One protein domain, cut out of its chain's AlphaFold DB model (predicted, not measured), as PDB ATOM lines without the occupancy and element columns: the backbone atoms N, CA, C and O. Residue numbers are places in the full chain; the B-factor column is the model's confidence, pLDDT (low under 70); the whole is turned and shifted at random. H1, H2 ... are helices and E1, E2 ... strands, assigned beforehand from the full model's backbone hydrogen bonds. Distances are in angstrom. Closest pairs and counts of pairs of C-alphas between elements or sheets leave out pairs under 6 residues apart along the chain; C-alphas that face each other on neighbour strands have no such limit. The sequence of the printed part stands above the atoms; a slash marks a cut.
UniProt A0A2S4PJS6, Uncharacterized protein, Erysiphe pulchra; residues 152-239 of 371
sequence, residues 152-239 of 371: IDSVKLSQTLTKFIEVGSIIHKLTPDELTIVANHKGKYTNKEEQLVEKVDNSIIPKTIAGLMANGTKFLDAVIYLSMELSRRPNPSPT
ATOM      1  N   ILE A 152     -28.927  15.476  37.991       56.69
ATOM      2  CA  ILE A 152     -28.848  16.558  37.011       56.69
ATOM      3  C   ILE A 152     -27.668  17.453  37.384       56.69
ATOM      4  O   ILE A 152     -27.680  18.109  38.424       56.69
ATOM      5  N   ASP A 153     -26.676  17.532  36.499       65.06
ATOM      6  CA  ASP A 153     -25.666  18.588  36.547       65.06
ATOM      7  C   ASP A 153     -26.307  19.896  36.060       65.06
ATOM      8  O   ASP A 153     -26.382  20.174  34.858       65.06
ATOM      9  N   SER A 154     -26.832  20.676  37.008       64.56
ATOM     10  CA  SER A 154     -27.540  21.933  36.746       64.56
ATOM     11  C   SER A 154     -26.674  22.945  35.995       64.56
ATOM     12  O   SER A 154     -27.181  23.666  35.138       64.56
ATOM     13  N   VAL A 155     -25.363  22.960  36.253       67.25
ATOM     14  CA  VAL A 155     -24.413  23.873  35.611       67.25
ATOM     15  C   VAL A 155     -24.241  23.500  34.147       67.25
ATOM     16  O   VAL A 155     -24.434  24.342  33.268       67.25
ATOM     17  N   LYS A 156     -23.929  22.232  33.859       68.31
ATOM     18  CA  LYS A 156     -23.750  21.759  32.482       68.31
ATOM     19  C   LYS A 156     -25.043  21.851  31.672       68.31
ATOM     20  O   LYS A 156     -25.011  22.238  30.498       68.31
ATOM     21  N   LEU A 157     -26.176  21.508  32.287       64.19
ATOM     22  CA  LEU A 157     -27.485  21.628  31.651       64.19
ATOM     23  C   LEU A 157     -27.795  23.092  31.331       64.19
ATOM     24  O   LEU A 157     -28.112  23.401  30.185       64.19
ATOM     25  N   SER A 158     -27.624  24.000  32.293       65.19
ATOM     26  CA  SER A 158     -27.842  25.434  32.085       65.19
ATOM     27  C   SER A 158     -26.937  26.011  31.000       65.19
ATOM     28  O   SER A 158     -27.419  26.685  30.096       65.19
ATOM     29  N   GLN A 159     -25.638  25.698  31.005       65.31
ATOM     30  CA  GLN A 159     -24.712  26.129  29.948       65.31
ATOM     31  C   GLN A 159     -25.139  25.644  28.560       65.31
ATOM     32  O   GLN A 159     -24.938  26.337  27.562       65.31
ATOM     33  N   THR A 160     -25.714  24.442  28.483       63.12
ATOM     34  CA  THR A 160     -26.237  23.893  27.232       63.12
ATOM     35  C   THR A 160     -27.498  24.641  26.806       63.12
ATOM     36  O   THR A 160     -27.557  25.113  25.675       63.12
ATOM     37  N   LEU A 161     -28.466  24.809  27.712       61.28
ATOM     38  CA  LEU A 161     -29.736  25.495  27.447       61.28
ATOM     39  C   LEU A 161     -29.546  26.981  27.134       61.28
ATOM     40  O   LEU A 161     -30.196  27.494  26.230       61.28
ATOM     41  N   THR A 162     -28.612  27.652  27.807       60.75
ATOM     42  CA  THR A 162     -28.318  29.078  27.618       60.75
ATOM     43  C   THR A 162     -27.932  29.366  26.172       60.75
ATOM     44  O   THR A 162     -28.430  30.322  25.600       60.75
ATOM     45  N   LYS A 163     -27.158  28.487  25.520       59.75
ATOM     46  CA  LYS A 163     -26.832  28.627  24.088       59.75
ATOM     47  C   LYS A 163     -28.081  28.597  23.206       59.75
ATOM     48  O   LYS A 163     -28.182  29.373  22.264       59.75
ATOM     49  N   PHE A 164     -29.038  27.718  23.503       55.78
ATOM     50  CA  PHE A 164     -30.304  27.658  22.767       55.78
ATOM     51  C   PHE A 164     -31.182  28.880  23.038       55.78
ATOM     52  O   PHE A 164     -31.799  29.387  22.106       55.78
ATOM     53  N   ILE A 165     -31.204  29.379  24.275       61.16
ATOM     54  CA  ILE A 165     -31.922  30.605  24.645       61.16
ATOM     55  C   ILE A 165     -31.306  31.812  23.933       61.16
ATOM     56  O   ILE A 165     -32.024  32.580  23.312       61.16
ATOM     57  N   GLU A 166     -29.983  31.959  23.952       55.69
ATOM     58  CA  GLU A 166     -29.269  33.047  23.278       55.69
ATOM     59  C   GLU A 166     -29.506  33.041  21.762       55.69
ATOM     60  O   GLU A 166     -29.717  34.097  21.166       55.69
ATOM     61  N   VAL A 167     -29.519  31.856  21.139       51.47
ATOM     62  CA  VAL A 167     -29.792  31.691  19.701       51.47
ATOM     63  C   VAL A 167     -31.271  31.905  19.371       51.47
ATOM     64  O   VAL A 167     -31.588  32.528  18.362       51.47
ATOM     65  N   GLY A 168     -32.192  31.405  20.194       46.91
ATOM     66  CA  GLY A 168     -33.631  31.612  20.008       46.91
ATOM     67  C   GLY A 168     -34.056  33.053  20.287       46.91
ATOM     68  O   GLY A 168     -35.011  33.551  19.691       46.91
ATOM     69  N   SER A 169     -33.307  33.747  21.143       48.56
ATOM     70  CA  SER A 169     -33.647  35.063  21.664       48.56
ATOM     71  C   SER A 169     -32.752  36.182  21.139       48.56
ATOM     72  O   SER A 169     -32.384  37.113  21.856       48.56
ATOM     73  N   ILE A 170     -32.486  36.158  19.829       45.41
ATOM     74  CA  ILE A 170     -31.840  37.257  19.082       45.41
ATOM     75  C   ILE A 170     -32.537  38.616  19.350       45.41
ATOM     76  O   ILE A 170     -31.932  39.671  19.179       45.41
ATOM     77  N   ILE A 171     -33.798  38.591  19.802       44.53
ATOM     78  CA  ILE A 171     -34.637  39.756  20.110       44.53
ATOM     79  C   ILE A 171     -34.663  40.098  21.621       44.53
ATOM     80  O   ILE A 171     -34.889  41.260  21.960       44.53
ATOM     81  N   HIS A 172     -34.415  39.145  22.532       47.12
ATOM     82  CA  HIS A 172     -34.485  39.355  23.992       47.12
ATOM     83  C   HIS A 172     -33.431  38.541  24.759       47.12
ATOM     84  O   HIS A 172     -33.646  37.398  25.154       47.12
ATOM     85  N   LYS A 173     -32.249  39.109  24.990       57.56
ATOM     86  CA  LYS A 173     -31.245  38.411  25.805       57.56
ATOM     87  C   LYS A 173     -31.784  38.212  27.217       57.56
ATOM     88  O   LYS A 173     -32.081  39.206  27.866       57.56
ATOM     89  N   LEU A 174     -31.834  36.955  27.664       60.22
ATOM     90  CA  LEU A 174     -32.281  36.615  29.007       60.22
ATOM     91  C   LEU A 174     -31.398  37.329  30.038       60.22
ATOM     92  O   LEU A 174     -30.177  37.143  30.069       60.22
ATOM     93  N   THR A 175     -32.015  38.154  30.862       66.25
ATOM     94  CA  THR A 175     -31.393  38.863  31.974       66.25
ATOM     95  C   THR A 175     -31.785  38.202  33.295       66.25
ATOM     96  O   THR A 175     -32.847  37.588  33.382       66.25
ATOM     97  N   PRO A 176     -30.938  38.296  34.338       66.25
ATOM     98  CA  PRO A 176     -31.254  37.757  35.661       66.25
ATOM     99  C   PRO A 176     -32.647  38.148  36.163       66.25
ATOM    100  O   PRO A 176     -33.347  37.306  36.711       66.25
ATOM    101  N   ASP A 177     -33.056  39.393  35.916       69.94
ATOM    102  CA  ASP A 177     -34.313  39.972  36.402       69.94
ATOM    103  C   ASP A 177     -35.570  39.379  35.736       69.94
ATOM    104  O   ASP A 177     -36.680  39.606  36.206       69.94
ATOM    105  N   GLU A 178     -35.411  38.611  34.654       69.62
ATOM    106  CA  GLU A 178     -36.511  37.915  33.972       69.62
ATOM    107  C   GLU A 178     -36.786  36.519  34.553       69.62
ATOM    108  O   GLU A 178     -37.789  35.897  34.201       69.62
ATOM    109  N   LEU A 179     -35.922  36.010  35.441       75.75
ATOM    110  CA  LEU A 179     -36.157  34.740  36.127       75.75
ATOM    111  C   LEU A 179     -37.077  34.957  37.328       75.75
ATOM    112  O   LEU A 179     -36.818  35.808  38.179       75.75
ATOM    113  N   THR A 180     -38.115  34.132  37.451       79.50
ATOM    114  CA  THR A 180     -39.025  34.194  38.599       79.50
ATOM    115  C   THR A 180     -38.631  33.144  39.624       79.50
ATOM    116  O   THR A 180     -38.896  31.955  39.449       79.50
ATOM    117  N   ILE A 181     -37.998  33.580  40.715       83.88
ATOM    118  CA  ILE A 181     -37.544  32.693  41.791       83.88
ATOM    119  C   ILE A 181     -38.463  32.851  42.981       83.88
ATOM    120  O   ILE A 181     -38.446  33.872  43.666       83.88
ATOM    121  N   VAL A 182     -39.263  31.826  43.240       76.50
ATOM    122  CA  VAL A 182     -40.222  31.861  44.338       76.50
ATOM    123  C   VAL A 182     -39.533  31.392  45.617       76.50
ATOM    124  O   VAL A 182     -39.145  30.227  45.757       76.50
ATOM    125  N   ALA A 183     -39.360  32.312  46.565       73.88
ATOM    126  CA  ALA A 183     -38.921  31.973  47.916       73.88
ATOM    127  C   ALA A 183     -40.082  31.387  48.715       73.88
ATOM    128  O   ALA A 183     -41.212  31.870  48.619       73.88
ATOM    129  N   ASN A 184     -39.807  30.379  49.550       68.81
ATOM    130  CA  ASN A 184     -40.881  29.709  50.270       68.81
ATOM    131  C   ASN A 184     -40.549  29.400  51.721       68.81
ATOM    132  O   ASN A 184     -39.616  28.656  52.014       68.81
ATOM    133  N   HIS A 185     -41.379  29.942  52.611       60.56
ATOM    134  CA  HIS A 185     -41.439  29.609  54.033       60.56
ATOM    135  C   HIS A 185     -42.834  29.767  54.653       60.56
ATOM    136  O   HIS A 185     -42.987  29.540  55.854       60.56
ATOM    137  N   LYS A 186     -43.859  30.120  53.868       65.81
ATOM    138  CA  LYS A 186     -45.226  30.235  54.379       65.81
ATOM    139  C   LYS A 186     -45.949  28.901  54.187       65.81
ATOM    140  O   LYS A 186     -45.826  28.278  53.143       65.81
ATOM    141  N   GLY A 187     -46.667  28.466  55.217       68.69
ATOM    142  CA  GLY A 187     -47.529  27.287  55.185       68.69
ATOM    143  C   GLY A 187     -46.846  25.918  55.033       68.69
ATOM    144  O   GLY A 187     -45.613  25.777  55.027       68.69
ATOM    145  N   LYS A 188     -47.692  24.888  54.974       72.81
ATOM    146  CA  LYS A 188     -47.355  23.473  54.780       72.81
ATOM    147  C   LYS A 188     -47.871  23.008  53.418       72.81
ATOM    148  O   LYS A 188     -49.020  23.270  53.081       72.81
ATOM    149  N   TYR A 189     -47.031  22.310  52.661       71.06
ATOM    150  CA  TYR A 189     -47.390  21.691  51.384       71.06
ATOM    151  C   TYR A 189     -46.475  20.492  51.106       71.06
ATOM    152  O   TYR A 189     -45.398  20.346  51.695       71.06
ATOM    153  N   THR A 190     -46.931  19.604  50.228       65.44
ATOM    154  CA  THR A 190     -46.241  18.357  49.882       65.44
ATOM    155  C   THR A 190     -44.882  18.640  49.236       65.44
ATOM    156  O   THR A 190     -44.768  19.513  48.384       65.44
ATOM    157  N   ASN A 191     -43.852  17.876  49.617       69.06
ATOM    158  CA  ASN A 191     -42.478  17.969  49.090       69.06
ATOM    159  C   ASN A 191     -41.746  19.298  49.343       69.06
ATOM    160  O   ASN A 191     -40.734  19.571  48.697       69.06
ATOM    161  N   LYS A 192     -42.211  20.108  50.299       74.69
ATOM    162  CA  LYS A 192     -41.495  21.300  50.757       74.69
ATOM    163  C   LYS A 192     -40.049  20.974  51.154       74.69
ATOM    164  O   LYS A 192     -39.807  20.126  52.011       74.69
ATOM    165  N   GLU A 193     -39.092  21.679  50.553       76.06
ATOM    166  CA  GLU A 193     -37.666  21.548  50.867       76.06
ATOM    167  C   GLU A 193     -37.297  22.468  52.037       76.06
ATOM    168  O   GLU A 193     -37.237  23.689  51.894       76.06
ATOM    169  N   GLU A 194     -37.048  21.870  53.203       77.81
ATOM    170  CA  GLU A 194     -36.674  22.593  54.426       77.81
ATOM    171  C   GLU A 194     -35.208  22.370  54.830       77.81
ATOM    172  O   GLU A 194     -34.699  23.077  55.697       77.81
ATOM    173  N   GLN A 195     -34.511  21.406  54.216       79.56
ATOM    174  CA  GLN A 195     -33.170  20.999  54.641       79.56
ATOM    175  C   GLN A 195     -32.083  21.700  53.828       79.56
ATOM    176  O   GLN A 195     -31.165  22.310  54.382       79.56
ATOM    177  N   LEU A 196     -32.176  21.630  52.501       81.88
ATOM    178  CA  LEU A 196     -31.163  22.159  51.592       81.88
ATOM    179  C   LEU A 196     -31.512  23.579  51.159       81.88
ATOM    180  O   LEU A 196     -31.825  23.825  49.998       81.88
ATOM    181  N   VAL A 197     -31.430  24.522  52.097       85.25
ATOM    182  CA  VAL A 197     -31.821  25.922  51.877       85.25
ATOM    183  C   VAL A 197     -30.674  26.921  52.092       85.25
ATOM    184  O   VAL A 197     -29.656  26.639  52.736       85.25
ATOM    185  N   GLU A 198     -30.804  28.111  51.509       86.81
ATOM    186  CA  GLU A 198     -30.037  29.320  51.823       86.81
ATOM    187  C   GLU A 198     -30.957  30.456  52.229       86.81
ATOM    188  O   GLU A 198     -32.097  30.552  51.782       86.81
ATOM    189  N   LYS A 199     -30.413  31.347  53.055       83.50
ATOM    190  CA  LYS A 199     -31.037  32.620  53.360       83.50
ATOM    191  C   LYS A 199     -30.463  33.681  52.427       83.50
ATOM    192  O   LYS A 199     -29.265  33.951  52.481       83.50
ATOM    193  N   VAL A 200     -31.321  34.259  51.597       80.12
ATOM    194  CA  VAL A 200     -31.011  35.395  50.725       80.12
ATOM    195  C   VAL A 200     -31.923  36.528  51.177       80.12
ATOM    196  O   VAL A 200     -33.145  36.408  51.117       80.12
ATOM    197  N   ASP A 201     -31.332  37.584  51.734       77.62
ATOM    198  CA  ASP A 201     -32.044  38.655  52.442       77.62
ATOM    199  C   ASP A 201     -32.983  38.124  53.552       77.62
ATOM    200  O   ASP A 201     -32.536  37.499  54.522       77.62
ATOM    201  N   ASN A 202     -34.291  38.371  53.421       73.81
ATOM    202  CA  ASN A 202     -35.340  37.893  54.330       73.81
ATOM    203  C   ASN A 202     -36.032  36.615  53.833       73.81
ATOM    204  O   ASN A 202     -36.969  36.135  54.470       73.81
ATOM    205  N   SER A 203     -35.564  36.068  52.717       78.94
ATOM    206  CA  SER A 203     -36.156  34.926  52.037       78.94
ATOM    207  C   SER A 203     -35.327  33.671  52.268       78.94
ATOM    208  O   SER A 203     -34.100  33.723  52.375       78.94
ATOM    209  N   ILE A 204     -36.003  32.525  52.336       83.38
ATOM    210  CA  ILE A 204     -35.346  31.223  52.393       83.38
ATOM    211  C   ILE A 204     -35.657  30.470  51.108       83.38
ATOM    212  O   ILE A 204     -36.813  30.338  50.699       83.38
ATOM    213  N   ILE A 205     -34.584  30.059  50.440       86.44
ATOM    214  CA  ILE A 205     -34.606  29.531  49.085       86.44
ATOM    215  C   ILE A 205     -33.937  28.156  49.076       86.44
ATOM    216  O   ILE A 205     -32.823  28.015  49.582       86.44
ATOM    217  N   PRO A 206     -34.565  27.140  48.477       86.06
ATOM    218  CA  PRO A 206     -33.926  25.862  48.209       86.06
ATOM    219  C   PRO A 206     -32.708  25.955  47.288       86.06
ATOM    220  O   PRO A 206     -32.661  26.737  46.342       86.06
ATOM    221  N   LYS A 207     -31.732  25.082  47.534       84.31
ATOM    222  CA  LYS A 207     -30.490  24.933  46.757       84.31
ATOM    223  C   LYS A 207     -30.561  23.835  45.703       84.31
ATOM    224  O   LYS A 207     -29.583  23.589  45.000       84.31
ATOM    225  N   THR A 208     -31.687  23.142  45.621       78.94
ATOM    226  CA  THR A 208     -31.910  22.033  44.695       78.94
ATOM    227  C   THR A 208     -32.956  22.430  43.663       78.94
ATOM    228  O   THR A 208     -33.872  23.198  43.962       78.94
ATOM    229  N   ILE A 209     -32.837  21.895  42.441       72.31
ATOM    230  CA  ILE A 209     -33.846  22.112  41.392       72.31
ATOM    231  C   ILE A 209     -35.206  21.645  41.907       72.31
ATOM    232  O   ILE A 209     -36.177  22.384  41.814       72.31
ATOM    233  N   ALA A 210     -35.251  20.448  42.501       71.81
ATOM    234  CA  ALA A 210     -36.466  19.866  43.058       71.81
ATOM    235  C   ALA A 210     -37.084  20.739  44.159       71.81
ATOM    236  O   ALA A 210     -38.292  20.912  44.166       71.81
ATOM    237  N   GLY A 211     -36.277  21.330  45.044       76.94
ATOM    238  CA  GLY A 211     -36.782  22.215  46.091       76.94
ATOM    239  C   GLY A 211     -37.299  23.547  45.546       76.94
ATOM    240  O   GLY A 211     -38.372  23.993  45.936       76.94
ATOM    241  N   LEU A 212     -36.598  24.170  44.591       78.19
ATOM    242  CA  LEU A 212     -37.098  25.368  43.896       78.19
ATOM    243  C   LEU A 212     -38.414  25.061  43.167       78.19
ATOM    244  O   LEU A 212     -39.380  25.823  43.244       78.19
ATOM    245  N   MET A 213     -38.462  23.891  42.533       75.25
ATOM    246  CA  MET A 213     -39.651  23.303  41.935       75.25
ATOM    247  C   MET A 213     -40.653  22.720  42.941       75.25
ATOM    248  O   MET A 213     -41.637  22.141  42.526       75.25
ATOM    249  N   ALA A 214     -40.446  22.790  44.245       71.75
ATOM    250  CA  ALA A 214     -41.526  22.543  45.200       71.75
ATOM    251  C   ALA A 214     -42.195  23.867  45.590       71.75
ATOM    252  O   ALA A 214     -43.255  23.890  46.204       71.75
ATOM    253  N   ASN A 215     -41.553  24.988  45.250       72.81
ATOM    254  CA  ASN A 215     -41.882  26.306  45.758       72.81
ATOM    255  C   ASN A 215     -42.625  27.200  44.761       72.81
ATOM    256  O   ASN A 215     -42.786  28.377  45.032       72.81
ATOM    257  N   GLY A 216     -43.034  26.688  43.608       70.62
ATOM    258  CA  GLY A 216     -43.560  27.464  42.474       70.62
ATOM    259  C   GLY A 216     -42.523  27.945  41.440       70.62
ATOM    260  O   GLY A 216     -42.909  28.530  40.432       70.62
ATOM    261  N   THR A 217     -41.213  27.709  41.626       76.00
ATOM    262  CA  THR A 217     -40.213  28.091  40.603       76.00
ATOM    263  C   THR A 217     -40.280  27.138  39.405       76.00
ATOM    264  O   THR A 217     -40.289  25.912  39.569       76.00
ATOM    265  N   LYS A 218     -40.290  27.684  38.183       73.50
ATOM    266  CA  LYS A 218     -40.284  26.893  36.939       73.50
ATOM    267  C   LYS A 218     -38.969  26.126  36.783       73.50
ATOM    268  O   LYS A 218     -37.915  26.599  37.194       73.50
ATOM    269  N   PHE A 219     -39.006  24.959  36.133       70.69
ATOM    270  CA  PHE A 219     -37.812  24.117  35.950       70.69
ATOM    271  C   PHE A 219     -36.661  24.857  35.256       70.69
ATOM    272  O   PHE A 219     -35.522  24.775  35.711       70.69
ATOM    273  N   LEU A 220     -36.952  25.587  34.173       70.94
ATOM    274  CA  LEU A 220     -35.928  26.326  33.433       70.94
ATOM    275  C   LEU A 220     -35.291  27.413  34.309       70.94
ATOM    276  O   LEU A 220     -34.067  27.470  34.408       70.94
ATOM    277  N   ASP A 221     -36.115  28.195  35.005       75.94
ATOM    278  CA  ASP A 221     -35.671  29.240  35.930       75.94
ATOM    279  C   ASP A 221     -34.816  28.651  37.056       75.94
ATOM    280  O   ASP A 221     -33.749  29.178  37.355       75.94
ATOM    281  N   ALA A 222     -35.217  27.508  37.622       77.25
ATOM    282  CA  ALA A 222     -34.469  26.810  38.665       77.25
ATOM    283  C   ALA A 222     -33.096  26.314  38.176       77.25
ATOM    284  O   ALA A 222     -32.094  26.457  38.882       77.25
ATOM    285  N   VAL A 223     -33.031  25.748  36.966       73.06
ATOM    286  CA  VAL A 223     -31.775  25.291  36.349       73.06
ATOM    287  C   VAL A 223     -30.831  26.467  36.111       73.06
ATOM    288  O   VAL A 223     -29.656  26.396  36.480       73.06
ATOM    289  N   ILE A 224     -31.339  27.560  35.532       77.25
ATOM    290  CA  ILE A 224     -30.534  28.749  35.239       77.25
ATOM    291  C   ILE A 224     -30.077  29.396  36.549       77.25
ATOM    292  O   ILE A 224     -28.877  29.568  36.746       77.25
ATOM    293  N   TYR A 225     -30.983  29.644  37.492       84.12
ATOM    294  CA  TYR A 225     -30.678  30.250  38.789       84.12
ATOM    295  C   TYR A 225     -29.570  29.518  39.552       84.12
ATOM    296  O   TYR A 225     -28.595  30.134  39.988       84.12
ATOM    297  N   LEU A 226     -29.670  28.190  39.676       83.12
ATOM    298  CA  LEU A 226     -28.675  27.404  40.410       83.12
ATOM    299  C   LEU A 226     -27.315  27.362  39.712       83.12
ATOM    300  O   LEU A 226     -26.296  27.207  40.384       83.12
ATOM    301  N   SER A 227     -27.283  27.537  38.391       79.69
ATOM    302  CA  SER A 227     -26.039  27.618  37.621       79.69
ATOM    303  C   SER A 227     -25.347  28.982  37.688       79.69
ATOM    304  O   SER A 227     -24.169  29.086  37.348       79.69
ATOM    305  N   MET A 228     -26.067  30.031  38.098       79.50
ATOM    306  CA  MET A 228     -25.534  31.387  38.170       79.50
ATOM    307  C   MET A 228     -24.644  31.577  39.397       79.50
ATOM    308  O   MET A 228     -24.901  31.027  40.475       79.50
ATOM    309  N   GLU A 229     -23.633  32.435  39.241       79.81
ATOM    310  CA  GLU A 229     -22.853  32.960  40.360       79.81
ATOM    311  C   GLU A 229     -23.774  33.643  41.376       79.81
ATOM    312  O   GLU A 229     -24.653  34.417  40.998       79.81
ATOM    313  N   LEU A 230     -23.534  33.398  42.668       81.19
ATOM    314  CA  LEU A 230     -24.360  33.912  43.768       81.19
ATOM    315  C   LEU A 230     -24.575  35.432  43.706       81.19
ATOM    316  O   LEU A 230     -25.659  35.905  44.015       81.19
ATOM    317  N   SER A 231     -23.568  36.190  43.264       81.25
ATOM    318  CA  SER A 231     -23.615  37.654  43.140       81.25
ATOM    319  C   SER A 231     -24.484  38.167  41.989       81.25
ATOM    320  O   SER A 231     -24.790  39.356  41.949       81.25
ATOM    321  N   ARG A 232     -24.837  37.306  41.030       80.75
ATOM    322  CA  ARG A 232     -25.606  37.660  39.825       80.75
ATOM    323  C   ARG A 232     -27.034  37.138  39.865       80.75
ATOM    324  O   ARG A 232     -27.783  37.388  38.924       80.75
ATOM    325  N   ARG A 233     -27.382  36.365  40.892       84.88
ATOM    326  CA  ARG A 233     -28.715  35.795  41.052       84.88
ATOM    327  C   ARG A 233     -29.730  36.917  41.295       84.88
ATOM    328  O   ARG A 233     -29.428  37.830  42.064       84.88
ATOM    329  N   PRO A 234     -30.907  36.866  40.651       83.62
ATOM    330  CA  PRO A 234     -31.980  37.800  40.948       83.62
ATOM    331  C   PRO A 234     -32.480  37.603  42.375       83.62
ATOM    332  O   PRO A 234     -32.384  36.509  42.946       83.62
ATOM    333  N   ASN A 235     -33.056  38.664  42.931       83.81
ATOM    334  CA  ASN A 235     -33.704  38.579  44.228       83.81
ATOM    335  C   ASN A 235     -34.963  37.715  44.115       83.81
ATOM    336  O   ASN A 235     -35.742  37.891  43.177       83.81
ATOM    337  N   PRO A 236     -35.195  36.803  45.068       82.25
ATOM    338  CA  PRO A 236     -36.402  36.001  45.059       82.25
ATOM    339  C   PRO A 236     -37.647  36.863  45.285       82.25
ATOM    340  O   PRO A 236     -37.678  37.744  46.149       82.25
ATOM    341  N   SER A 237     -38.708  36.533  44.565       75.75
ATOM    342  CA  SER A 237     -40.054  37.031  44.814       75.75
ATOM    343  C   SER A 237     -40.721  36.214  45.931       75.75
ATOM    344  O   SER A 237     -40.607  34.981  45.942       75.75
ATOM    345  N   PRO A 238     -41.407  36.858  46.892       66.88
ATOM    346  CA  PRO A 238     -42.243  36.141  47.849       66.88
ATOM    347  C   PRO A 238     -43.377  35.410  47.118       66.88
ATOM    348  O   PRO A 238     -43.819  35.849  46.061       66.88
ATOM    349  N   THR A 239     -43.841  34.291  47.678       67.00
ATOM    350  CA  THR A 239     -45.035  33.614  47.157       67.00
ATOM    351  C   THR A 239     -46.277  34.489  47.343       67.00
ATOM    352  O   THR A 239     -46.493  35.032  48.431       67.00
TER     353      THR A 239
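AT A GLANCE: This is residues 152 to 239 of the 371 residues of an uncharacterized protein of Erysiphe pulchra (UniProt A0A2S4PJS6). A small strand hairpin, E1 and E2, lies toward one end of an elongated body and helix H1 toward the other, with H3 near the middle and the short H2 between H3 and the hairpin. A long stretch with no named element, residues 169 to 196, runs from the far end of H1 back to the hairpin, and residues 167 to 172 stick out. The printed part has 88 residues, with three named helices and two named strands in the order H1, E1, E2, H2, H3; the sheet E1 - E2 is antiparallel. The class is mixed, helices and strands, with under half of the residues in named elements: 28 in helices and 8 in strands. The whole is compact, with a radius of gyration of the C-alphas of 13.2 A, and spans 41 by 24 by 20 A.

IN THESE COORDINATES: E1 is residues 197 to 200 and E2 residues 203 to 206. H2 is residues 209 to 212. H3, residues 219 to 227, is 12.4 A long and ends at C-alpha 227 (-26.039, 27.618, 37.621). H1, residues 154 to 168, is 20.3 A long and begins at C-alpha 154 (-27.540, 21.933, 36.746).

HOW THE PARTS SIT: In the hairpin, N 198 and O 205 are within hydrogen-bond range at 2.8 A. The closest C-alphas of E2 and H2, Pro 206 and Leu 212, are 5.4 A apart. H2 touches H3, closest at the C-alphas of Ile 209 and Ala 222, 5.5 A. H3 touches H1 at a steep tilt of 65 degrees, opposite ways, closest at the C-alphas of Val 155 and Ser 227, 4.6 A. E2 and H3 are apart. Every O i to N i+4 pair is within hydrogen-bond range in H3, 9 of 11 are in H1, and H2 is too short for such a pair.

THE WHOLE: The two C-alphas farthest apart, Ile 170 and Lys 188, are 41.3 A apart. The printed part has no cut, and the link H1 to E1, 28 residues, is long. Residues 182 to 183 pair with residues 237 to 238, parallel. The mean pLDDT of the printed part is 71.5; residues 152 to 178, 184 to 187, 190 to 191 and 238 to 239 are under 70.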